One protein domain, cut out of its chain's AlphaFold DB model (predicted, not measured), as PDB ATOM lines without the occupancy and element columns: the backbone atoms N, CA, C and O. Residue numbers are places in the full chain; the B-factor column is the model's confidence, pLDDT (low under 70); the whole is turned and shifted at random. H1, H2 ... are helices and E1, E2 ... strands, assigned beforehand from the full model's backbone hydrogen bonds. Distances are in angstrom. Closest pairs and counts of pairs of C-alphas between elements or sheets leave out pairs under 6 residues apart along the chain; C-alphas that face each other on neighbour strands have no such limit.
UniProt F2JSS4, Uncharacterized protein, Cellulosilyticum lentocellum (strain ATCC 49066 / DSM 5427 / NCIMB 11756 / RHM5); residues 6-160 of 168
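AT A GLANCE: This is residues 6 to 160 of the 168 residues of an uncharacterized protein of Cellulosilyticum lentocellum (strain ATCC 49066 / DSM 5427 / NCIMB 11756 / RHM5) (UniProt F2JSS4). A six-stranded sheet, curled like part of a barrel, has the long helix H1 over one face. Beside it is a smaller sheet of E4, E8 and E7; H3, H4 and H5 bridge the two sheets, and H6 and H7 lead from E8 back to the large sheet's edge strand E9. The printed part has 155 residues, with seven named helices and nine named strands in the order H1 E1 H2 E2 E3 H3 E4 H4 E5 E6 H5 E7 E8 H6 H7 E9. The large sheet runs E1 E2 E3 E5 E6 E9, mixed; the small one is antiparallel. The class is mixed, helices and strands, and the whole is compact, with a radius of gyration of the C-alphas of 15.0 A and spans of 40 by 38 by 31 A.

HOW THE PARTS SIT: In the large, strongly twisted sheet, E3, residues 53 to 61, and E5, residues 99 to 104, are parallel; N 60 and O 101, 2.8 A apart, are within hydrogen-bond range. E2, residues 46 to 50, forms a hairpin with E3 (N 48 to O 55, 3.0 A), and E6, residues 109 to 114, one with E5 (N 102 to O 111, 2.9 A). The edge strands are E1, residues 30 to 32, and E9, residues 158 to 160. H1, residues 6 to 25, is on one face, making two layers, helix on sheet; the closest C-alphas of H1 and E3 are Ala 12 and Ser 61, 5.3 A. In the small sheet, E8, residues 136 to 142, is antiparallel to E4, residues 71 to 79 (N 74 to O 139, 2.8 A), and forms a hairpin with E7, residues 129 to 133 (N 138 to O 131, 2.8 A). H4, residues 87 to 91, lies over E4 at a height over the sheet of 8.0 A and is near H2, residues 37 to 40. H3, residues 63 to 67, and H5, residues 115 to 125, only graze the large sheet. H5 and H6, residues 143 to 150, only just touch, with 3 pairs of C-alphas within 8 A, Tyr 121 and Phe 146 closest at 6.9 A, about perpendicular at 89 degrees. H7, residues 154 to 157, stands at the large sheet's level, at a height of 3.2 A. Every O i to N i+4 pair is within hydrogen-bond range in H1, H3, H4, H5 and H6; H2 and H7 are too short for one.

IN THESE COORDINATES: H1 is 28.3 A long from C-alpha 6 at (-18.884, -13.598, -11.580). E3 is 25.9 A, E4 21.6 A, E8 19.1 A and H5 15.2 A; E4 bends by 65 degrees at residue 76. E9 ends at C-alpha 160, (-29.035, -35.836, -20.169).

THE WHOLE: The C-alphas farthest apart, of Asn 27 and Gln 81, are 43.5 A apart. The printed part has no cut and no long link. Residues 63 to 68 are under 70 in pLDDT.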
ATOM      1  N   LYS A   6     -17.530 -13.412 -12.119       76.38
ATOM      2  CA  LYS A   6     -18.884 -13.598 -11.580       76.38
ATOM      3  C   LYS A   6     -19.775 -14.410 -12.519       76.38
ATOM      4  O   LYS A   6     -20.566 -15.212 -12.036       76.38
ATOM      5  N   GLU A   7     -19.655 -14.210 -13.830       78.69
ATOM      6  CA  GLU A   7     -20.425 -14.976 -14.816       78.69
ATOM      7  C   GLU A   7     -20.008 -16.445 -14.822       78.69
ATOM      8  O   GLU A   7     -20.869 -17.319 -14.874       78.69
ATOM      9  N   ASP A   8     -18.712 -16.736 -14.725       74.12
ATOM     10  CA  ASP A   8     -18.243 -18.124 -14.731       74.12
ATOM     11  C   ASP A   8     -18.640 -18.869 -13.447       74.12
ATOM     12  O   ASP A   8     -19.102 -20.008 -13.526       74.12
ATOM     13  N   LEU A   9     -18.619 -18.202 -12.284       80.56
ATOM     14  CA  LEU A   9     -19.191 -18.757 -11.049       80.56
ATOM     15  C   LEU A   9     -20.696 -19.033 -11.171       80.56
ATOM     16  O   LEU A   9     -21.183 -20.062 -10.704       80.56
ATOM     17  N   GLN A  10     -21.449 -18.132 -11.809       85.56
ATOM     18  CA  GLN A  10     -22.880 -18.335 -12.042       85.56
ATOM     19  C   GLN A  10     -23.145 -19.521 -12.977       85.56
ATOM     20  O   GLN A  10     -24.064 -20.297 -12.726       85.56
ATOM     21  N   LYS A  11     -22.335 -19.696 -14.028       84.31
ATOM     22  CA  LYS A  11     -22.453 -20.829 -14.959       84.31
ATOM     23  C   LYS A  11     -22.132 -22.169 -14.305       84.31
ATOM     24  O   LYS A  11     -22.803 -23.148 -14.633       84.31
ATOM     25  N   ALA A  12     -21.116 -22.223 -13.442       86.25
ATOM     26  CA  ALA A  12     -20.768 -23.424 -12.684       86.25
ATOM     27  C   ALA A  12     -21.926 -23.821 -11.758       86.25
ATOM     28  O   ALA A  12     -22.524 -24.883 -11.936       86.25
ATOM     29  N   LYS A  13     -22.368 -22.878 -10.913       91.19
ATOM     30  CA  LYS A  13     -23.508 -23.068 -10.011       91.19
ATOM     31  C   LYS A  13     -24.769 -23.524 -10.749       91.19
ATOM     32  O   LYS A  13     -25.452 -24.440 -10.301       91.19
ATOM     33  N   PHE A  14     -25.069 -22.911 -11.895       91.69
ATOM     34  CA  PHE A  14     -26.219 -23.289 -12.710       91.69
ATOM     35  C   PHE A  14     -26.134 -24.743 -13.203       91.69
ATOM     36  O   PHE A  14     -27.135 -25.456 -13.168       91.69
ATOM     37  N   ALA A  15     -24.964 -25.202 -13.658       92.50
ATOM     38  CA  ALA A  15     -24.779 -26.586 -14.094       92.50
ATOM     39  C   ALA A  15     -24.985 -27.578 -12.933       92.50
ATOM     40  O   ALA A  15     -25.714 -28.560 -13.084       92.50
ATOM     41  N   GLU A  16     -24.407 -27.295 -11.768       94.81
ATOM     42  CA  GLU A  16     -24.545 -28.121 -10.563       94.81
ATOM     43  C   GLU A  16     -26.006 -28.214 -10.093       94.81
ATOM     44  O   GLU A  16     -26.543 -29.309  -9.919       94.81
ATOM     45  N   GLU A  17     -26.694 -27.073  -9.952       94.75
ATOM     46  CA  GLU A  17     -28.109 -27.018  -9.549       94.75
ATOM     47  C   GLU A  17     -29.005 -27.793 -10.517       94.75
ATOM     48  O   GLU A  17     -29.952 -28.470 -10.110       94.75
ATOM     49  N   LYS A  18     -28.678 -27.742 -11.808       93.75
ATOM     50  CA  LYS A  18     -29.426 -28.439 -12.847       93.75
ATOM     51  C   LYS A  18     -29.268 -29.955 -12.767       93.75
ATOM     52  O   LYS A  18     -30.247 -30.677 -12.959       93.75
ATOM     53  N   PHE A  19     -28.069 -30.443 -12.462       95.62
ATOM     54  CA  PHE A  19     -27.856 -31.867 -12.215       95.62
ATOM     55  C   PHE A  19     -28.564 -32.325 -10.932       95.62
ATOM     56  O   PHE A  19     -29.237 -33.354 -10.941       95.62
ATOM     57  N   ILE A  20     -28.510 -31.529  -9.860       95.81
ATOM     58  CA  ILE A  20     -29.234 -31.811  -8.611       95.81
ATOM     59  C   ILE A  20     -30.747 -31.889  -8.851       95.81
ATOM     60  O   ILE A  20     -31.400 -32.809  -8.354       95.81
ATOM     61  N   SER A  21     -31.316 -30.966  -9.634       95.31
ATOM     62  CA  SER A  21     -32.730 -31.027 -10.027       95.31
ATOM     63  C   SER A  21     -33.044 -32.322 -10.771       95.31
ATOM     64  O   SER A  21     -34.001 -33.005 -10.426       95.31
ATOM     65  N   TRP A  22     -32.199 -32.717 -11.729       94.88
ATOM     66  CA  TRP A  22     -32.367 -33.980 -12.446       94.88
ATOM     67  C   TRP A  22     -32.339 -35.193 -11.504       94.88
ATOM     68  O   TRP A  22     -33.160 -36.097 -11.661       94.88
ATOM     69  N   CYS A  23     -31.456 -35.210 -10.498       95.25
ATOM     70  CA  CYS A  23     -31.428 -36.280  -9.499       95.25
ATOM     71  C   CYS A  23     -32.749 -36.364  -8.722       95.25
ATOM     72  O   CYS A  23     -33.290 -37.459  -8.571       95.25
ATOM     73  N   LYS A  24     -33.296 -35.219  -8.286       95.19
ATOM     74  CA  LYS A  24     -34.605 -35.152  -7.614       95.19
ATOM     75  C   LYS A  24     -35.724 -35.665  -8.520       95.19
ATOM     76  O   LYS A  24     -36.464 -36.561  -8.125       95.19
ATOM     77  N   ASP A  25     -35.793 -35.165  -9.751       94.44
ATOM     78  CA  ASP A  25     -36.839 -35.513 -10.722       94.44
ATOM     79  C   ASP A  25     -36.814 -36.999 -11.105       94.44
ATOM     80  O   ASP A  25     -37.846 -37.600 -11.404       94.44
ATOM     81  N   LYS A  26     -35.623 -37.606 -11.121       93.25
ATOM     82  CA  LYS A  26     -35.425 -39.028 -11.428       93.25
ATOM     83  C   LYS A  26     -35.408 -39.928 -10.197       93.25
ATOM     84  O   LYS A  26     -35.196 -41.128 -10.358       93.25
ATOM     85  N   ASN A  27     -35.643 -39.378  -9.005       94.88
ATOM     86  CA  ASN A  27     -35.557 -40.095  -7.733       94.88
ATOM     87  C   ASN A  27     -34.231 -40.872  -7.576       94.88
ATOM     88  O   ASN A  27     -34.191 -42.002  -7.090       94.88
ATOM     89  N   VAL A  28     -33.133 -40.277  -8.049       95.69
ATOM     90  CA  VAL A  28     -31.777 -40.802  -7.872       95.69
ATOM     91  C   VAL A  28     -31.329 -40.436  -6.466       95.69
ATOM     92  O   VAL A  28     -31.341 -39.265  -6.106       95.69
ATOM     93  N   LYS A  29     -30.908 -41.420  -5.670       97.62
ATOM     94  CA  LYS A  29     -30.318 -41.176  -4.347       97.62
ATOM     95  C   LYS A  29     -28.971 -40.464  -4.523       97.62
ATOM     96  O   LYS A  29     -28.092 -40.983  -5.217       97.62
ATOM     97  N   TYR A  30     -28.822 -39.290  -3.914       97.94
ATOM     98  CA  TYR A  30     -27.633 -38.446  -4.042       97.94
ATOM     99  C   TYR A  30     -27.325 -37.665  -2.755       97.94
ATOM    100  O   TYR A  30     -28.212 -37.458  -1.928       97.94
ATOM    101  N   GLU A  31     -26.084 -37.197  -2.638       97.94
ATOM    102  CA  GLU A  31     -25.599 -36.246  -1.633       97.94
ATOM    103  C   GLU A  31     -24.932 -35.054  -2.329       97.94
ATOM    104  O   GLU A  31     -24.116 -35.228  -3.235       97.94
ATOM    105  N   ASP A  32     -25.308 -33.842  -1.918       97.25
ATOM    106  CA  ASP A  32     -24.672 -32.592  -2.345       97.25
ATOM    107  C   ASP A  32     -23.512 -32.284  -1.397       97.25
ATOM    108  O   ASP A  32     -23.735 -31.864  -0.261       97.25
ATOM    109  N   VAL A  33     -22.285 -32.519  -1.864       97.31
ATOM    110  CA  VAL A  33     -21.067 -32.470  -1.040       97.31
ATOM    111  C   VAL A  33     -20.206 -31.238  -1.333       97.31
ATOM    112  O   VAL A  33     -19.100 -31.107  -0.811       97.31
ATOM    113  N   ARG A  34     -20.711 -30.278  -2.123       94.62
ATOM    114  CA  ARG A  34     -19.959 -29.085  -2.573       94.62
ATOM    115  C   ARG A  34     -19.407 -28.223  -1.437       94.62
ATOM    116  O   ARG A  34     -18.447 -27.475  -1.625       94.62
ATOM    117  N   LEU A  35     -20.014 -28.288  -0.252       94.31
ATOM    118  CA  LEU A  35     -19.595 -27.525   0.930       94.31
ATOM    119  C   LEU A  35     -18.651 -28.306   1.857       94.31
ATOM    120  O   LEU A  35     -18.173 -27.758   2.851       94.31
ATOM    121  N   GLU A  36     -18.360 -29.566   1.546       95.62
ATOM    122  CA  GLU A  36     -17.555 -30.440   2.387       95.62
ATOM    123  C   GLU A  36     -16.078 -30.387   1.990       95.62
ATOM    124  O   GLU A  36     -15.682 -30.760   0.885       95.62
ATOM    125  N   LYS A  37     -15.224 -29.953   2.925       93.88
ATOM    126  CA  LYS A  37     -13.800 -29.699   2.657       93.88
ATOM    127  C   LYS A  37     -13.057 -30.912   2.081       93.88
ATOM    128  O   LYS A  37     -12.243 -30.751   1.177       93.88
ATOM    129  N   HIS A  38     -13.355 -32.113   2.577       94.31
ATOM    130  CA  HIS A  38     -12.741 -33.347   2.084       94.31
ATOM    131  C   HIS A  38     -13.009 -33.578   0.587       94.31
ATOM    132  O   HIS A  38     -12.089 -33.917  -0.154       94.31
ATOM    133  N   TYR A  39     -14.242 -33.337   0.136       96.00
ATOM    134  CA  TYR A  39     -14.643 -33.505  -1.260       96.00
ATOM    135  C   TYR A  39     -14.122 -32.374  -2.157       96.00
ATOM    136  O   TYR A  39     -13.714 -32.631  -3.287       96.00
ATOM    137  N   GLN A  40     -14.004 -31.150  -1.638       93.75
ATOM    138  CA  GLN A  40     -13.376 -30.030  -2.358       93.75
ATOM    139  C   GLN A  40     -11.894 -30.278  -2.690       93.75
ATOM    140  O   GLN A  40     -11.403 -29.831  -3.729       93.75
ATOM    141  N   ASP A  41     -11.163 -30.991  -1.828       94.19
ATOM    142  CA  ASP A  41      -9.754 -31.342  -2.073       94.19
ATOM    143  C   ASP A  41      -9.593 -32.434  -3.150       94.19
ATOM    144  O   ASP A  41      -8.504 -32.604  -3.713       94.19
ATOM    145  N   LEU A  42     -10.688 -33.134  -3.465       96.12
ATOM    146  CA  LEU A  42     -10.793 -34.169  -4.493       96.12
ATOM    147  C   LEU A  42     -11.562 -33.722  -5.744       96.12
ATOM    148  O   LEU A  42     -11.594 -34.484  -6.709       96.12
ATOM    149  N   ASP A  43     -12.130 -32.512  -5.743       95.38
ATOM    150  CA  ASP A  43     -12.978 -31.984  -6.821       95.38
ATOM    151  C   ASP A  43     -14.127 -32.969  -7.124       95.38
ATOM    152  O   ASP A  43     -14.143 -33.705  -8.120       95.38
ATOM    153  N   VAL A  44     -14.999 -33.088  -6.118       97.56
ATOM    154  CA  VAL A  44     -16.246 -33.853  -6.144       97.56
ATOM    155  C   VAL A  44     -17.373 -32.909  -5.741       97.56
ATOM    156  O   VAL A  44     -17.377 -32.388  -4.625       97.56
ATOM    157  N   ASP A  45     -18.359 -32.746  -6.619       97.31
ATOM    158  CA  ASP A  45     -19.534 -31.911  -6.355       97.31
ATOM    159  C   ASP A  45     -20.689 -32.717  -5.758       97.31
ATOM    160  O   ASP A  45     -21.393 -32.267  -4.852       97.31
ATOM    161  N   VAL A  46     -20.919 -33.919  -6.292       97.94
ATOM    162  CA  VAL A  46     -22.081 -34.748  -5.952       97.94
ATOM    163  C   VAL A  46     -21.669 -36.209  -5.842       97.94
ATOM    164  O   VAL A  46     -20.930 -36.731  -6.677       97.94
ATOM    165  N   VAL A  47     -22.214 -36.904  -4.847       98.19
ATOM    166  CA  VAL A  47     -22.132 -38.365  -4.743       98.19
ATOM    167  C   VAL A  47     -23.491 -38.947  -5.107       98.19
ATOM    168  O   VAL A  47     -24.498 -38.584  -4.507       98.19
ATOM    169  N   ILE A  48     -23.550 -39.850  -6.087       97.50
ATOM    170  CA  ILE A  48     -24.770 -40.625  -6.375       97.50
ATOM    171  C   ILE A  48     -24.622 -42.056  -5.873       97.50
ATOM    172  O   ILE A  48     -23.521 -42.599  -5.836       97.50
ATOM    173  N   TYR A  49     -25.741 -42.696  -5.557       96.81
ATOM    174  CA  TYR A  49     -25.757 -44.075  -5.085       96.81
ATOM    175  C   TYR A  49     -26.319 -45.006  -6.153       96.81
ATOM    176  O   TYR A  49     -27.477 -44.885  -6.554       96.81
ATOM    177  N   LYS A  50     -25.500 -45.961  -6.598       92.00
ATOM    178  CA  LYS A  50     -25.921 -47.045  -7.490       92.00
ATOM    179  C   LYS A  50     -25.771 -48.371  -6.757       92.00
ATOM    180  O   LYS A  50     -24.652 -48.733  -6.403       92.00
ATOM    181  N   ASP A  51     -26.877 -49.079  -6.545       93.06
ATOM    182  CA  ASP A  51     -26.902 -50.331  -5.771       93.06
ATOM    183  C   ASP A  51     -26.234 -50.148  -4.389       93.06
ATOM    184  O   ASP A  51     -25.367 -50.922  -3.987       93.06
ATOM    185  N   ASP A  52     -26.568 -49.029  -3.728       93.19
ATOM    186  CA  ASP A  52     -25.989 -48.533  -2.466       93.19
ATOM    187  C   ASP A  52     -24.472 -48.283  -2.456       93.19
ATOM    188  O   ASP A  52     -23.894 -47.977  -1.415       93.19
ATOM    189  N   LYS A  53     -23.816 -48.315  -3.620       95.50
ATOM    190  CA  LYS A  53     -22.409 -47.931  -3.756       95.50
ATOM    191  C   LYS A  53     -22.290 -46.455  -4.140       95.50
ATOM    192  O   LYS A  53     -22.926 -46.049  -5.121       95.50
ATOM    193  N   PRO A  54     -21.470 -45.666  -3.423       96.94
ATOM    194  CA  PRO A  54     -21.251 -44.266  -3.749       96.94
ATOM    195  C   PRO A  54     -20.437 -44.132  -5.038       96.94
ATOM    196  O   PRO A  54     -19.497 -44.890  -5.302       96.94
ATOM    197  N   VAL A  55     -20.807 -43.152  -5.851       97.44
ATOM    198  CA  VAL A  55     -20.140 -42.801  -7.100       97.44
ATOM    199  C   VAL A  55     -19.947 -41.291  -7.124       97.44
ATOM    200  O   VAL A  55     -20.906 -40.540  -7.279       97.44
ATOM    201  N   ASN A  56     -18.689 -40.874  -7.002       98.25
ATOM    202  CA  ASN A  56     -18.287 -39.471  -6.987       98.25
ATOM    203  C   ASN A  56     -18.371 -38.869  -8.395       98.25
ATOM    204  O   ASN A  56     -17.910 -39.485  -9.368       98.25
ATOM    205  N   ILE A  57     -18.955 -37.679  -8.491       98.12
ATOM    206  CA  ILE A  57     -19.186 -36.945  -9.730       98.12
ATOM    207  C   ILE A  57     -18.622 -35.536  -9.601       98.12
ATOM    208  O   ILE A  57     -18.884 -34.844  -8.621       98.12
ATOM    209  N   GLU A  58     -17.928 -35.118 -10.651       97.56
ATOM    210  CA  GLU A  58     -17.490 -33.743 -10.861       97.56
ATOM    211  C   GLU A  58     -18.279 -33.115 -12.012       97.56
ATOM    212  O   GLU A  58     -18.501 -33.772 -13.039       97.56
ATOM    213  N   ILE A  59     -18.701 -31.861 -11.864       95.94
ATOM    214  CA  ILE A  59     -19.575 -31.156 -12.798       95.94
ATOM    215  C   ILE A  59     -18.879 -29.892 -13.297       95.94
ATOM    216  O   ILE A  59     -18.743 -28.890 -12.608       95.94
ATOM    217  N   LYS A  60     -18.524 -29.883 -14.581       92.00
ATOM    218  CA  LYS A  60     -17.911 -28.726 -15.232       92.00
ATOM    219  C   LYS A  60     -18.876 -28.056 -16.193       92.00
ATOM    220  O   LYS A  60     -19.523 -28.703 -17.014       92.00
ATOM    221  N   SER A  61     -18.927 -26.732 -16.141       87.19
ATOM    222  CA  SER A  61     -19.574 -25.917 -17.166       87.19
ATOM    223  C   SER A  61     -18.517 -25.491 -18.179       87.19
ATOM    224  O   SER A  61     -17.663 -24.664 -17.867       87.19
ATOM    225  N   ASP A  62     -18.528 -26.091 -19.374       72.88
ATOM    226  CA  ASP A  62     -17.507 -25.831 -20.394       72.88
ATOM    227  C   ASP A  62     -18.134 -25.206 -21.642       72.88
ATOM    228  O   ASP A  62     -18.653 -25.870 -22.545       72.88
ATOM    229  N   ASP A  63     -18.047 -23.877 -21.700       66.56
ATOM    230  CA  ASP A  63     -18.429 -23.084 -22.867       66.56
ATOM    231  C   ASP A  63     -17.659 -23.503 -24.136       66.56
ATOM    232  O   ASP A  63     -18.140 -23.291 -25.254       66.56
ATOM    233  N   GLY A  64     -16.474 -24.102 -23.992       63.41
ATOM    234  CA  GLY A  64     -15.627 -24.546 -25.091       63.41
ATOM    235  C   GLY A  64     -16.215 -25.692 -25.906       63.41
ATOM    236  O   GLY A  64     -15.985 -25.746 -27.121       63.41
ATOM    237  N   ILE A  65     -17.067 -26.530 -25.305       66.44
ATOM    238  CA  ILE A  65     -17.732 -27.627 -26.023       66.44
ATOM    239  C   ILE A  65     -18.603 -27.069 -27.144       66.44
ATOM    240  O   ILE A  65     -18.608 -27.589 -28.262       66.44
ATOM    241  N   ALA A  66     -19.323 -25.985 -26.863       58.06
ATOM    242  CA  ALA A  66     -20.184 -25.347 -27.843       58.06
ATOM    243  C   ALA A  66     -19.447 -24.315 -28.700       58.06
ATOM    244  O   ALA A  66     -19.671 -24.272 -29.907       58.06
ATOM    245  N   LYS A  67     -18.585 -23.483 -28.096       60.62
ATOM    246  CA  LYS A  67     -17.930 -22.362 -28.790       60.62
ATOM    247  C   LYS A  67     -16.786 -22.802 -29.700       60.62
ATOM    248  O   LYS A  67     -16.538 -22.144 -30.704       60.62
ATOM    249  N   TYR A  68     -16.094 -23.897 -29.378       61.53
ATOM    250  CA  TYR A  68     -14.821 -24.244 -30.016       61.53
ATOM    251  C   TYR A  68     -14.785 -25.651 -30.622       61.53
ATOM    252  O   TYR A  68     -13.705 -26.212 -30.748       61.53
ATOM    253  N   SER A  69     -15.916 -26.199 -31.080       71.19
ATOM    254  CA  SER A  69     -15.983 -27.475 -31.830       71.19
ATOM    255  C   SER A  69     -15.821 -28.751 -30.988       71.19
ATOM    256  O   SER A  69     -14.969 -29.592 -31.279       71.19
ATOM    257  N   ASN A  70     -16.667 -28.934 -29.968       85.25
ATOM    258  CA  ASN A  70     -16.639 -30.093 -29.062       85.25
ATOM    259  C   ASN A  70     -15.293 -30.240 -28.331       85.25
ATOM    260  O   ASN A  70     -14.811 -31.355 -28.125       85.25
ATOM    261  N   ASN A  71     -14.662 -29.122 -27.980       88.62
ATOM    262  CA  ASN A  71     -13.438 -29.129 -27.196       88.62
ATOM    263  C   ASN A  71     -13.759 -28.962 -25.710       88.62
ATOM    264  O   ASN A  71     -14.583 -28.125 -25.362       88.62
ATOM    265  N   ILE A  72     -13.086 -29.729 -24.857       90.38
ATOM    266  CA  ILE A  72     -13.105 -29.560 -23.404       90.38
ATOM    267  C   ILE A  72     -11.752 -29.071 -22.907       90.38
ATOM    268  O   ILE A  72     -10.702 -29.462 -23.428       90.38
ATOM    269  N   THR A  73     -11.795 -28.227 -21.888       90.06
ATOM    270  CA  THR A  73     -10.635 -27.631 -21.234       90.06
ATOM    271  C   THR A  73     -10.358 -28.369 -19.933       90.06
ATOM    272  O   THR A  73     -11.193 -28.399 -19.039       90.06
ATOM    273  N   ILE A  74      -9.172 -28.957 -19.819       92.50
ATOM    274  CA  ILE A  74      -8.713 -29.732 -18.665       92.50
ATOM    275  C   ILE A  74      -7.703 -28.898 -17.882       92.50
ATOM    276  O   ILE A  74      -6.588 -28.690 -18.354       92.50
ATOM    277  N   GLU A  75      -8.071 -28.404 -16.705       92.75
ATOM    278  CA  GLU A  75      -7.197 -27.545 -15.900       92.75
ATOM    279  C   GLU A  75      -6.192 -28.376 -15.097       92.75
ATOM    280  O   GLU A  75      -6.559 -29.165 -14.228       92.75
ATOM    281  N   LEU A  76      -4.907 -28.176 -15.375       94.38
ATOM    282  CA  LEU A  76      -3.802 -28.842 -14.687       94.38
ATOM    283  C   LEU A  76      -3.300 -28.022 -13.499       94.38
ATOM    284  O   LEU A  76      -2.933 -28.582 -12.468       94.38
ATOM    285  N   ILE A  77      -3.287 -26.699 -13.651       94.25
ATOM    286  CA  ILE A  77      -2.869 -25.732 -12.634       94.25
ATOM    287  C   ILE A  77      -3.925 -24.631 -12.612       94.25
ATOM    288  O   ILE A  77      -4.175 -24.045 -13.659       94.25
ATOM    289  N   SER A  78      -4.506 -24.350 -11.447       91.25
ATOM    290  CA  SER A  78      -5.545 -23.319 -11.249       91.25
ATOM    291  C   SER A  78      -4.970 -21.927 -10.964       91.25
ATOM    292  O   SER A  78      -5.628 -20.905 -11.146       91.25
ATOM    293  N   ASN A  79      -3.725 -21.865 -10.491       90.81
ATOM    294  CA  ASN A  79      -2.999 -20.619 -10.288       90.81
ATOM    295  C   ASN A  79      -1.512 -20.839 -10.573       90.81
ATOM    296  O   ASN A  79      -0.813 -21.468  -9.781       90.81
ATOM    297  N   MET A  80      -1.022 -20.320 -11.698       89.25
ATOM    298  CA  MET A  80       0.367 -20.469 -12.131       89.25
ATOM    299  C   MET A  80       1.347 -19.821 -11.154       89.25
ATOM    300  O   MET A  80       2.402 -20.390 -10.892       89.25
ATOM    301  N   GLN A  81       0.991 -18.669 -10.573       91.44
ATOM    302  CA  GLN A  81       1.847 -17.960  -9.616       91.44
ATOM    303  C   GLN A  81       2.145 -18.809  -8.375       91.44
ATOM    304  O   GLN A  81       3.274 -18.815  -7.892       91.44
ATOM    305  N   TYR A  82       1.144 -19.529  -7.868       91.56
ATOM    306  CA  TYR A  82       1.277 -20.363  -6.667       91.56
ATOM    307  C   TYR A  82       1.413 -21.856  -6.977       91.56
ATOM    308  O   TYR A  82       1.501 -22.663  -6.056       91.56
ATOM    309  N   SER A  83       1.422 -22.228  -8.262       90.12
ATOM    310  CA  SER A  83       1.408 -23.618  -8.735       90.12
ATOM    311  C   SER A  83       0.332 -24.474  -8.054       90.12
ATOM    312  O   SER A  83       0.572 -25.632  -7.712       90.12
ATOM    313  N   THR A  84      -0.861 -23.910  -7.830       93.62
ATOM    314  CA  THR A  84      -1.952 -24.654  -7.188       93.62
ATOM    315  C   THR A  84      -2.543 -25.664  -8.152       93.62
ATOM    316  O   THR A  84      -2.778 -25.365  -9.325       93.62
ATOM    317  N   GLU A  85      -2.823 -26.861  -7.645       95.62
ATOM    318  CA  GLU A  85      -3.416 -27.934  -8.435       95.62
ATOM    319  C   GLU A  85      -4.722 -27.482  -9.094       95.62
ATOM    320  O   GLU A  85      -5.604 -26.891  -8.455       95.62
ATOM    321  N   GLY A  86      -4.822 -27.753 -10.392       94.12
ATOM    322  CA  GLY A  86      -6.057 -27.605 -11.142       94.12
ATOM    323  C   GLY A  86      -7.043 -28.719 -10.820       94.12
ATOM    324  O   GLY A  86      -6.689 -29.758 -10.249       94.12
ATOM    325  N   TRP A  87      -8.288 -28.501 -11.214       94.00
ATOM    326  CA  TRP A  87      -9.386 -29.419 -10.942       94.00
ATOM    327  C   TRP A  87      -9.107 -30.853 -11.431       94.00
ATOM    328  O   TRP A  87      -9.325 -31.814 -10.700       94.00
ATOM    329  N   TRP A  88      -8.480 -31.017 -12.603       95.88
ATOM    330  CA  TRP A  88      -8.188 -32.342 -13.166       95.88
ATOM    331  C   TRP A  88      -7.232 -33.160 -12.297       95.88
ATOM    332  O   TRP A  88      -7.359 -34.383 -12.176       95.88
ATOM    333  N   VAL A  89      -6.255 -32.489 -11.685       96.06
ATOM    334  CA  VAL A  89      -5.282 -33.144 -10.807       96.06
ATOM    335  C   VAL A  89      -5.986 -33.670  -9.563       96.06
ATOM    336  O   VAL A  89      -5.749 -34.809  -9.178       96.06
ATOM    337  N   LYS A  90      -6.898 -32.886  -8.984       96.31
ATOM    338  CA  LYS A  90      -7.689 -33.276  -7.811       96.31
ATOM    339  C   LYS A  90      -8.635 -34.436  -8.123       96.31
ATOM    340  O   LYS A  90      -8.556 -35.466  -7.457       96.31
ATOM    341  N   THR A  91      -9.410 -34.330  -9.205       95.88
ATOM    342  CA  THR A  91     -10.363 -35.363  -9.640       95.88
ATOM    343  C   THR A  91      -9.705 -36.725  -9.887       95.88
ATOM    344  O   THR A  91     -10.329 -37.769  -9.710       95.88
ATOM    345  N   THR A  92      -8.439 -36.753 -10.315       95.75
ATOM    346  CA  THR A  92      -7.738 -38.003 -10.664       95.75
ATOM    347  C   THR A  92      -7.000 -38.673  -9.502       95.75
ATOM    348  O   THR A  92      -6.383 -39.730  -9.718       95.75
ATOM    349  N   LYS A  93      -7.054 -38.092  -8.294       95.19
ATOM    350  CA  LYS A  93      -6.518 -38.686  -7.060       95.19
ATOM    351  C   LYS A  93      -7.324 -39.911  -6.629       95.19
ATOM    352  O   LYS A  93      -8.444 -40.155  -7.080       95.19
ATOM    353  N   GLU A  94      -6.742 -40.699  -5.731       93.94
ATOM    354  CA  GLU A  94      -7.479 -41.757  -5.045       93.94
ATOM    355  C   GLU A  94      -8.661 -41.154  -4.269       93.94
ATOM    356  O   GLU A  94      -8.508 -40.146  -3.584       93.94
ATOM    357  N   GLY A  95      -9.853 -41.730  -4.437       92.62
ATOM    358  CA  GLY A  95     -11.098 -41.171  -3.891       92.62
ATOM    359  C   GLY A  95     -11.716 -40.022  -4.702       92.62
ATOM    360  O   GLY A  95     -12.819 -39.595  -4.377       92.62
ATOM    361  N   GLY A  96     -11.069 -39.555  -5.776       95.19
ATOM    362  CA  GLY A  96     -11.617 -38.527  -6.666       95.19
ATOM    363  C   GLY A  96     -12.813 -38.990  -7.508       95.19
ATOM    364  O   GLY A  96     -13.273 -40.138  -7.425       95.19
ATOM    365  N   SER A  97     -13.336 -38.084  -8.336       97.12
ATOM    366  CA  SER A  97     -14.542 -38.340  -9.131       97.12
ATOM    367  C   SER A  97     -14.357 -39.472 -10.142       97.12
ATOM    368  O   SER A  97     -13.375 -39.542 -10.879       97.12
ATOM    369  N   LYS A  98     -15.339 -40.379 -10.204       97.88
ATOM    370  CA  LYS A  98     -15.379 -41.496 -11.167       97.88
ATOM    371  C   LYS A  98     -15.941 -41.073 -12.516       97.88
ATOM    372  O   LYS A  98     -15.584 -41.654 -13.546       97.88
ATOM    373  N   TRP A  99     -16.820 -40.081 -12.497       98.00
ATOM    374  CA  TRP A  99     -17.446 -39.520 -13.679       98.00
ATOM    375  C   TRP A  99     -17.275 -38.012 -13.706       98.00
ATOM    376  O   TRP A  99     -17.416 -37.342 -12.688       98.00
ATOM    377  N   LEU A 100     -17.028 -37.509 -14.905       97.19
ATOM    378  CA  LEU A 100     -17.052 -36.098 -15.235       97.19
ATOM    379  C   LEU A 100     -18.336 -35.813 -16.003       97.19
ATOM    380  O   LEU A 100     -18.633 -36.504 -16.985       97.19
ATOM    381  N   LEU A 101     -19.068 -34.793 -15.576       96.00
ATOM    382  CA  LEU A 101     -20.214 -34.253 -16.282       96.00
ATOM    383  C   LEU A 101     -19.848 -32.891 -16.856       96.00
ATOM    384  O   LEU A 101     -19.635 -31.940 -16.117       96.00
ATOM    385  N   PHE A 102     -19.814 -32.784 -18.180       93.94
ATOM    386  CA  PHE A 102     -19.584 -31.512 -18.850       93.94
ATOM    387  C   PHE A 102     -20.897 -30.943 -19.370       93.94
ATOM    388  O   PHE A 102     -21.487 -31.477 -20.316       93.94
ATOM    389  N   TYR A 103     -21.347 -29.849 -18.769       91.75
ATOM    390  CA  TYR A 103     -22.514 -29.114 -19.222       91.75
ATOM    391  C   TYR A 103     -22.181 -28.261 -20.447       91.75
ATOM    392  O   TYR A 103     -21.220 -27.494 -20.438       91.75
ATOM    393  N   SER A 104     -23.010 -28.368 -21.486       88.94
ATOM    394  CA  SER A 104     -23.000 -27.492 -22.657       88.94
ATOM    395  C   SER A 104     -24.215 -26.559 -22.596       88.94
ATOM    396  O   SER A 104     -25.311 -26.969 -23.000       88.94
ATOM    397  N   PRO A 105     -24.061 -25.305 -22.122       82.94
ATOM    398  CA  PRO A 105     -25.179 -24.374 -21.955       82.94
ATOM    399  C   PRO A 105     -25.976 -24.134 -23.239       82.94
ATOM    400  O   PRO A 105     -27.202 -24.111 -23.227       82.94
ATOM    401  N   GLN A 106     -25.282 -24.016 -24.370       81.56
ATOM    402  CA  GLN A 106     -25.864 -23.686 -25.671       81.56
ATOM    403  C   GLN A 106     -26.705 -24.841 -26.231       81.56
ATOM    404  O   GLN A 106     -27.713 -24.609 -26.898       81.56
ATOM    405  N   ARG A 107     -26.293 -26.086 -25.955       84.56
ATOM    406  CA  ARG A 107     -27.015 -27.303 -26.360       84.56
ATOM    407  C   ARG A 107     -27.954 -27.830 -25.277       84.56
ATOM    408  O   ARG A 107     -28.717 -28.752 -25.541       84.56
ATOM    409  N   ASN A 108     -27.923 -27.234 -24.085       86.81
ATOM    410  CA  ASN A 108     -28.765 -27.585 -22.950       86.81
ATOM    411  C   ASN A 108     -28.647 -29.064 -22.521       86.81
ATOM    412  O   ASN A 108     -29.636 -29.689 -22.129       86.81
ATOM    413  N   LEU A 109     -27.440 -29.631 -22.596       90.25
ATOM    414  CA  LEU A 109     -27.180 -31.050 -22.334       90.25
ATOM    415  C   LEU A 109     -25.884 -31.266 -21.551       90.25
ATOM    416  O   LEU A 109     -25.028 -30.382 -21.517       90.25
ATOM    417  N   PHE A 110     -25.746 -32.444 -20.949       93.19
ATOM    418  CA  PHE A 110     -24.513 -32.890 -20.302       93.19
ATOM    419  C   PHE A 110     -23.898 -34.055 -21.065       93.19
ATOM    420  O   PHE A 110     -24.588 -35.027 -21.384       93.19
ATOM    421  N   TYR A 111     -22.589 -33.983 -21.271       94.12
ATOM    422  CA  TYR A 111     -21.775 -35.134 -21.639       94.12
ATOM    423  C   TYR A 111     -21.247 -35.806 -20.378       94.12
ATOM    424  O   TYR A 111     -20.871 -35.119 -19.433       94.12
ATOM    425  N   LYS A 112     -21.177 -37.136 -20.372       95.62
ATOM    426  CA  LYS A 112     -20.626 -37.920 -19.270       95.62
ATOM    427  C   LYS A 112     -19.443 -38.752 -19.736       95.62
ATOM    428  O   LYS A 112     -19.572 -39.558 -20.653       95.62
ATOM    429  N   ILE A 113     -18.310 -38.601 -19.058       97.00
ATOM    430  CA  ILE A 113     -17.057 -39.292 -19.386       97.00
ATOM    431  C   ILE A 113     -16.503 -39.945 -18.120       97.00
ATOM    432  O   ILE A 113     -16.510 -39.330 -17.055       97.00
ATOM    433  N   LYS A 114     -16.035 -41.199 -18.208       97.75
ATOM    434  CA  LYS A 114     -15.320 -41.827 -17.087       97.75
ATOM    435  C   LYS A 114     -13.971 -41.148 -16.909       97.75
ATOM    436  O   LYS A 114     -13.218 -41.026 -17.876       97.75
ATOM    437  N   THR A 115     -13.629 -40.802 -15.675       97.88
ATOM    438  CA  THR A 115     -12.333 -40.194 -15.353       97.88
ATOM    439  C   THR A 115     -11.173 -41.079 -15.806       97.88
ATOM    440  O   THR A 115     -10.231 -40.585 -16.422       97.88
ATOM    441  N   ASP A 116     -11.273 -42.397 -15.597       97.69
ATOM    442  CA  ASP A 116     -10.231 -43.354 -15.996       97.69
ATOM    443  C   ASP A 116     -10.044 -43.427 -17.518       97.69
ATOM    444  O   ASP A 116      -8.909 -43.474 -17.994       97.69
ATOM    445  N   ASP A 117     -11.134 -43.362 -18.291       98.00
ATOM    446  CA  ASP A 117     -11.059 -43.359 -19.755       98.00
ATOM    447  C   ASP A 117     -10.369 -42.086 -20.260       98.00
ATOM    448  O   ASP A 117      -9.509 -42.145 -21.140       98.00
ATOM    449  N   LEU A 118     -10.709 -40.928 -19.685       97.00
ATOM    450  CA  LEU A 118     -10.088 -39.660 -20.061       97.00
ATOM    451  C   LEU A 118      -8.612 -39.607 -19.645       97.00
ATOM    452  O   LEU A 118      -7.766 -39.143 -20.411       97.00
ATOM    453  N   LYS A 119      -8.282 -40.143 -18.465       96.94
ATOM    454  CA  LYS A 119      -6.907 -40.279 -17.970       96.94
ATOM    455  C   LYS A 119      -6.066 -41.150 -18.891       96.94
ATOM    456  O   LYS A 119      -4.945 -40.770 -19.231       96.94
ATOM    457  N   GLN A 120      -6.607 -42.285 -19.331       98.06
ATOM    458  CA  GLN A 120      -5.935 -43.154 -20.288       98.06
ATOM    459  C   GLN A 120      -5.739 -42.451 -21.638       98.06
ATOM    460  O   GLN A 120      -4.624 -42.447 -22.159       98.06
ATOM    461  N   TYR A 121      -6.770 -41.781 -22.161       98.00
ATOM    462  CA  TYR A 121      -6.665 -41.021 -23.408       98.00
ATOM    463  C   TYR A 121      -5.561 -39.954 -23.347       98.00
ATOM    464  O   TYR A 121      -4.711 -39.897 -24.234       98.00
ATOM    465  N   ILE A 122      -5.529 -39.138 -22.286       96.44
ATOM    466  CA  ILE A 122      -4.506 -38.094 -22.104       96.44
ATOM    467  C   ILE A 122      -3.108 -38.710 -22.019       96.44
ATOM    468  O   ILE A 122      -2.165 -38.165 -22.588       96.44
ATOM    469  N   LYS A 123      -2.962 -39.857 -21.347       96.38
ATOM    470  CA  LYS A 123      -1.680 -40.564 -21.250       96.38
ATOM    471  C   LYS A 123      -1.184 -41.059 -22.613       96.38
ATOM    472  O   LYS A 123       0.009 -40.974 -22.883       96.38
ATOM    473  N   GLU A 124      -2.073 -41.577 -23.459       97.62
ATOM    474  CA  GLU A 124      -1.712 -42.165 -24.758       97.62
ATOM    475  C   GLU A 124      -1.579 -41.137 -25.887       97.62
ATOM    476  O   GLU A 124      -0.776 -41.317 -26.801       97.62
ATOM    477  N   ARG A 125      -2.398 -40.080 -25.865       95.94
ATOM    478  CA  ARG A 125      -2.539 -39.126 -26.978       95.94
ATOM    479  C   ARG A 125      -2.103 -37.708 -26.632       95.94
ATOM    480  O   ARG A 125      -1.875 -36.915 -27.541       95.94
ATOM    481  N   GLY A 126      -1.971 -37.388 -25.346       92.94
ATOM    482  CA  GLY A 126      -1.698 -36.036 -24.881       92.94
ATOM    483  C   GLY A 126      -2.866 -35.074 -25.105       92.94
ATOM    484  O   GLY A 126      -3.991 -35.458 -25.431       92.94
ATOM    485  N   PHE A 127      -2.581 -33.787 -24.913       92.00
ATOM    486  CA  PHE A 127      -3.515 -32.705 -25.213       92.00
ATOM    487  C   PHE A 127      -3.361 -32.257 -26.662       92.00
ATOM    488  O   PHE A 127      -2.246 -32.189 -27.175       92.00
ATOM    489  N   LEU A 128      -4.469 -31.858 -27.289       85.94
ATOM    490  CA  LEU A 128      -4.447 -31.227 -28.610       85.94
ATOM    491  C   LEU A 128      -3.609 -29.943 -28.584       85.94
ATOM    492  O   LEU A 128      -2.880 -29.636 -29.523       85.94
ATOM    493  N   ARG A 129      -3.743 -29.182 -27.498       88.06
ATOM    494  CA  ARG A 129      -3.025 -27.933 -27.263       88.06
ATOM    495  C   ARG A 129      -2.929 -27.669 -25.764       88.06
ATOM    496  O   ARG A 129      -3.846 -28.012 -25.025       88.06
ATOM    497  N   LYS A 130      -1.844 -27.028 -25.332       88.75
ATOM    498  CA  LYS A 130      -1.752 -26.404 -24.006       88.75
ATOM    499  C   LYS A 130      -2.119 -24.926 -24.111       88.75
ATOM    500  O   LYS A 130      -1.736 -24.260 -25.076       88.75
ATOM    501  N   LEU A 131      -2.897 -24.451 -23.154       88.19
ATOM    502  CA  LEU A 131      -3.465 -23.112 -23.108       88.19
ATOM    503  C   LEU A 131      -3.136 -22.482 -21.760       88.19
ATOM    504  O   LEU A 131      -3.277 -23.129 -20.724       88.19
ATOM    505  N   GLU A 132      -2.758 -21.212 -21.785       87.38
ATOM    506  CA  GLU A 132      -2.775 -20.372 -20.593       87.38
ATOM    507  C   GLU A 132      -4.100 -19.618 -20.578       87.38
ATOM    508  O   GLU A 132      -4.439 -18.920 -21.537       87.38
ATOM    509  N   MET A 133      -4.881 -19.803 -19.520       80.88
ATOM    510  CA  MET A 133      -6.207 -19.208 -19.386       80.88
ATOM    511  C   MET A 133      -6.344 -18.624 -17.990       80.88
ATOM    512  O   MET A 133      -6.373 -19.369 -17.024       80.88
ATOM    513  N   PHE A 134      -6.420 -17.297 -17.877       76.25
ATOM    514  CA  PHE A 134      -6.731 -16.607 -16.615       76.25
ATOM    515  C   PHE A 134      -5.897 -17.096 -15.420       76.25
ATOM    516  O   PHE A 134      -6.435 -17.490 -14.392       76.25
ATOM    517  N   ASN A 135      -4.570 -17.075 -15.577       85.31
ATOM    518  CA  ASN A 135      -3.614 -17.566 -14.582       85.31
ATOM    519  C   ASN A 135      -3.656 -19.090 -14.336       85.31
ATOM    520  O   ASN A 135      -3.079 -19.564 -13.367       85.31
ATOM    521  N   SER A 136      -4.289 -19.859 -15.220       88.56
ATOM    522  CA  SER A 136      -4.341 -21.323 -15.177       88.56
ATOM    523  C   SER A 136      -3.609 -21.937 -16.366       88.56
ATOM    524  O   SER A 136      -3.542 -21.340 -17.446       88.56
ATOM    525  N   TRP A 137      -3.089 -23.151 -16.187       92.81
ATOM    526  CA  TRP A 137      -2.609 -23.992 -17.284       92.81
ATOM    527  C   TRP A 137      -3.615 -25.083 -17.584       92.81
ATOM    528  O   TRP A 137      -3.911 -25.929 -16.739       92.81
ATOM    529  N   CYS A 138      -4.072 -25.100 -18.829       92.00
ATOM    530  CA  CYS A 138      -5.087 -26.018 -19.299       92.00
ATOM    531  C   CYS A 138      -4.602 -26.836 -20.496       92.00
ATOM    532  O   CYS A 138      -3.873 -26.355 -21.364       92.00
ATOM    533  N   GLY A 139      -5.045 -28.083 -20.573       92.56
ATOM    534  CA  GLY A 139      -4.949 -28.925 -21.752       92.56
ATOM    535  C   GLY A 139      -6.279 -28.967 -22.497       92.56
ATOM    536  O   GLY A 139      -7.332 -29.113 -21.889       92.56
ATOM    537  N   LEU A 140      -6.249 -28.854 -23.819       91.38
ATOM    538  CA  LEU A 140      -7.437 -28.955 -24.661       91.38
ATOM    539  C   LEU A 140      -7.602 -30.387 -25.177       91.38
ATOM    540  O   LEU A 140      -6.649 -30.973 -25.697       91.38
ATOM    541  N   ILE A 141      -8.813 -30.930 -25.093       92.50
ATOM    542  CA  ILE A 141      -9.178 -32.232 -25.665       92.50
ATOM    543  C   ILE A 141     -10.361 -32.047 -26.600       92.50
ATOM    544  O   ILE A 141     -11.316 -31.364 -26.258       92.50
ATOM    545  N   ASN A 142     -10.328 -32.699 -27.761       92.81
ATOM    546  CA  ASN A 142     -11.475 -32.756 -28.658       92.81
ATOM    547  C   ASN A 142     -12.286 -34.034 -28.407       92.81
ATOM    548  O   ASN A 142     -11.745 -35.137 -28.528       92.81
ATOM    549  N   LEU A 143     -13.582 -33.897 -28.118       93.12
ATOM    550  CA  LEU A 143     -14.455 -35.035 -27.829       93.12
ATOM    551  C   LEU A 143     -14.598 -35.981 -29.026       93.12
ATOM    552  O   LEU A 143     -14.637 -37.186 -28.820       93.12
ATOM    553  N   ASN A 144     -14.583 -35.492 -30.273       93.75
ATOM    554  CA  ASN A 144     -14.638 -36.387 -31.437       93.75
ATOM    555  C   ASN A 144     -13.373 -37.255 -31.532       93.75
ATOM    556  O   ASN A 144     -13.439 -38.428 -31.892       93.75
ATOM    557  N   SER A 145     -12.202 -36.700 -31.210       95.00
ATOM    558  CA  SER A 145     -10.954 -37.475 -31.160       95.00
ATOM    559  C   SER A 145     -10.948 -38.487 -30.015       95.00
ATOM    560  O   SER A 145     -10.531 -39.624 -30.229       95.00
ATOM    561  N   PHE A 146     -11.468 -38.111 -28.843       96.50
ATOM    562  CA  PHE A 146     -11.673 -39.037 -27.727       96.50
ATOM    563  C   PHE A 146     -12.615 -40.191 -28.108       96.50
ATOM    564  O   PHE A 146     -12.258 -41.355 -27.945       96.50
ATOM    565  N   CYS A 147     -13.775 -39.883 -28.692       97.00
ATOM    566  CA  CYS A 147     -14.765 -40.861 -29.146       97.00
ATOM    567  C   CYS A 147     -14.192 -41.833 -30.185       97.00
ATOM    568  O   CYS A 147     -14.320 -43.046 -30.021       97.00
ATOM    569  N   ARG A 148     -13.466 -41.326 -31.192       97.12
ATOM    570  CA  ARG A 148     -12.779 -42.170 -32.186       97.12
ATOM    571  C   ARG A 148     -11.752 -43.104 -31.555       97.12
ATOM    572  O   ARG A 148     -11.673 -44.259 -31.952       97.12
ATOM    573  N   TRP A 149     -10.980 -42.629 -30.576       97.69
ATOM    574  CA  TRP A 149     -10.036 -43.476 -29.843       97.69
ATOM    575  C   TRP A 149     -10.750 -44.555 -29.021       97.69
ATOM    576  O   TRP A 149     -10.317 -45.703 -29.012       97.69
ATOM    577  N   LYS A 150     -11.860 -44.200 -28.366       97.62
ATOM    578  CA  LYS A 150     -12.642 -45.125 -27.541       97.62
ATOM    579  C   LYS A 150     -13.492 -46.102 -28.371       97.62
ATOM    580  O   LYS A 150     -13.955 -47.098 -27.824       97.62
ATOM    581  N   GLY A 151     -13.680 -45.832 -29.666       97.62
ATOM    582  CA  GLY A 151     -14.524 -46.627 -30.560       97.62
ATOM    583  C   GLY A 151     -16.019 -46.432 -30.301       97.62
ATOM    584  O   GLY A 151     -16.781 -47.390 -30.378       97.62
ATOM    585  N   ILE A 152     -16.429 -45.213 -29.936       97.38
ATOM    586  CA  ILE A 152     -17.823 -44.863 -29.627       97.38
ATOM    587  C   ILE A 152     -18.265 -43.633 -30.421       97.38
ATOM    588  O   ILE A 152     -17.441 -42.811 -30.819       97.38
ATOM    589  N   GLU A 153     -19.574 -43.471 -30.586       96.25
ATOM    590  CA  GLU A 153     -20.175 -42.270 -31.175       96.25
ATOM    591  C   GLU A 153     -20.231 -41.114 -30.166       96.25
ATOM    592  O   GLU A 153     -20.372 -41.341 -28.961       96.25
ATOM    593  N   LEU A 154     -20.170 -39.864 -30.640       92.50
ATOM    594  CA  LEU A 154     -20.233 -38.686 -29.760       92.50
ATOM    595  C   LEU A 154     -21.525 -38.654 -28.939       92.50
ATOM    596  O   LEU A 154     -21.486 -38.385 -27.738       92.50
ATOM    597  N   ASP A 155     -22.654 -38.981 -29.566       92.75
ATOM    598  CA  ASP A 155     -23.965 -38.954 -28.916       92.75
ATOM    599  C   ASP A 155     -24.080 -39.976 -27.779       92.75
ATOM    600  O   ASP A 155     -24.865 -39.780 -26.855       92.75
ATOM    601  N   SER A 156     -23.240 -41.018 -27.764       94.81
ATOM    602  CA  SER A 156     -23.192 -41.972 -26.646       94.81
ATOM    603  C   SER A 156     -22.659 -41.359 -25.346       94.81
ATOM    604  O   SER A 156     -22.868 -41.916 -24.267       94.81
ATOM    605  N   LEU A 157     -21.985 -40.205 -25.431       94.56
ATOM    606  CA  LEU A 157     -21.567 -39.444 -24.260       94.56
ATOM    607  C   LEU A 157     -22.705 -38.598 -23.686       94.56
ATOM    608  O   LEU A 157     -22.586 -38.154 -22.546       94.56
ATOM    609  N   ILE A 158     -23.787 -38.347 -24.432       93.44
ATOM    610  CA  ILE A 158     -24.910 -37.546 -23.938       93.44
ATOM    611  C   ILE A 158     -25.581 -38.309 -22.796       93.44
ATOM    612  O   ILE A 158     -26.108 -39.406 -22.961       93.44
ATOM    613  N   PHE A 159     -25.558 -37.709 -21.612       93.12
ATOM    614  CA  PHE A 159     -26.132 -38.292 -20.406       93.12
ATOM    615  C   PHE A 159     -27.533 -37.765 -20.118       93.12
ATOM    616  O   PHE A 159     -28.432 -38.528 -19.773       93.12
ATOM    617  N   MET A 160     -27.725 -36.460 -20.276       88.12
ATOM    618  CA  MET A 160     -29.035 -35.836 -20.169       88.12
ATOM    619  C   MET A 160     -29.139 -34.708 -21.186       88.12
ATOM    620  O   MET A 160     -28.212 -33.915 -21.350       88.12
TER     621      MET A 160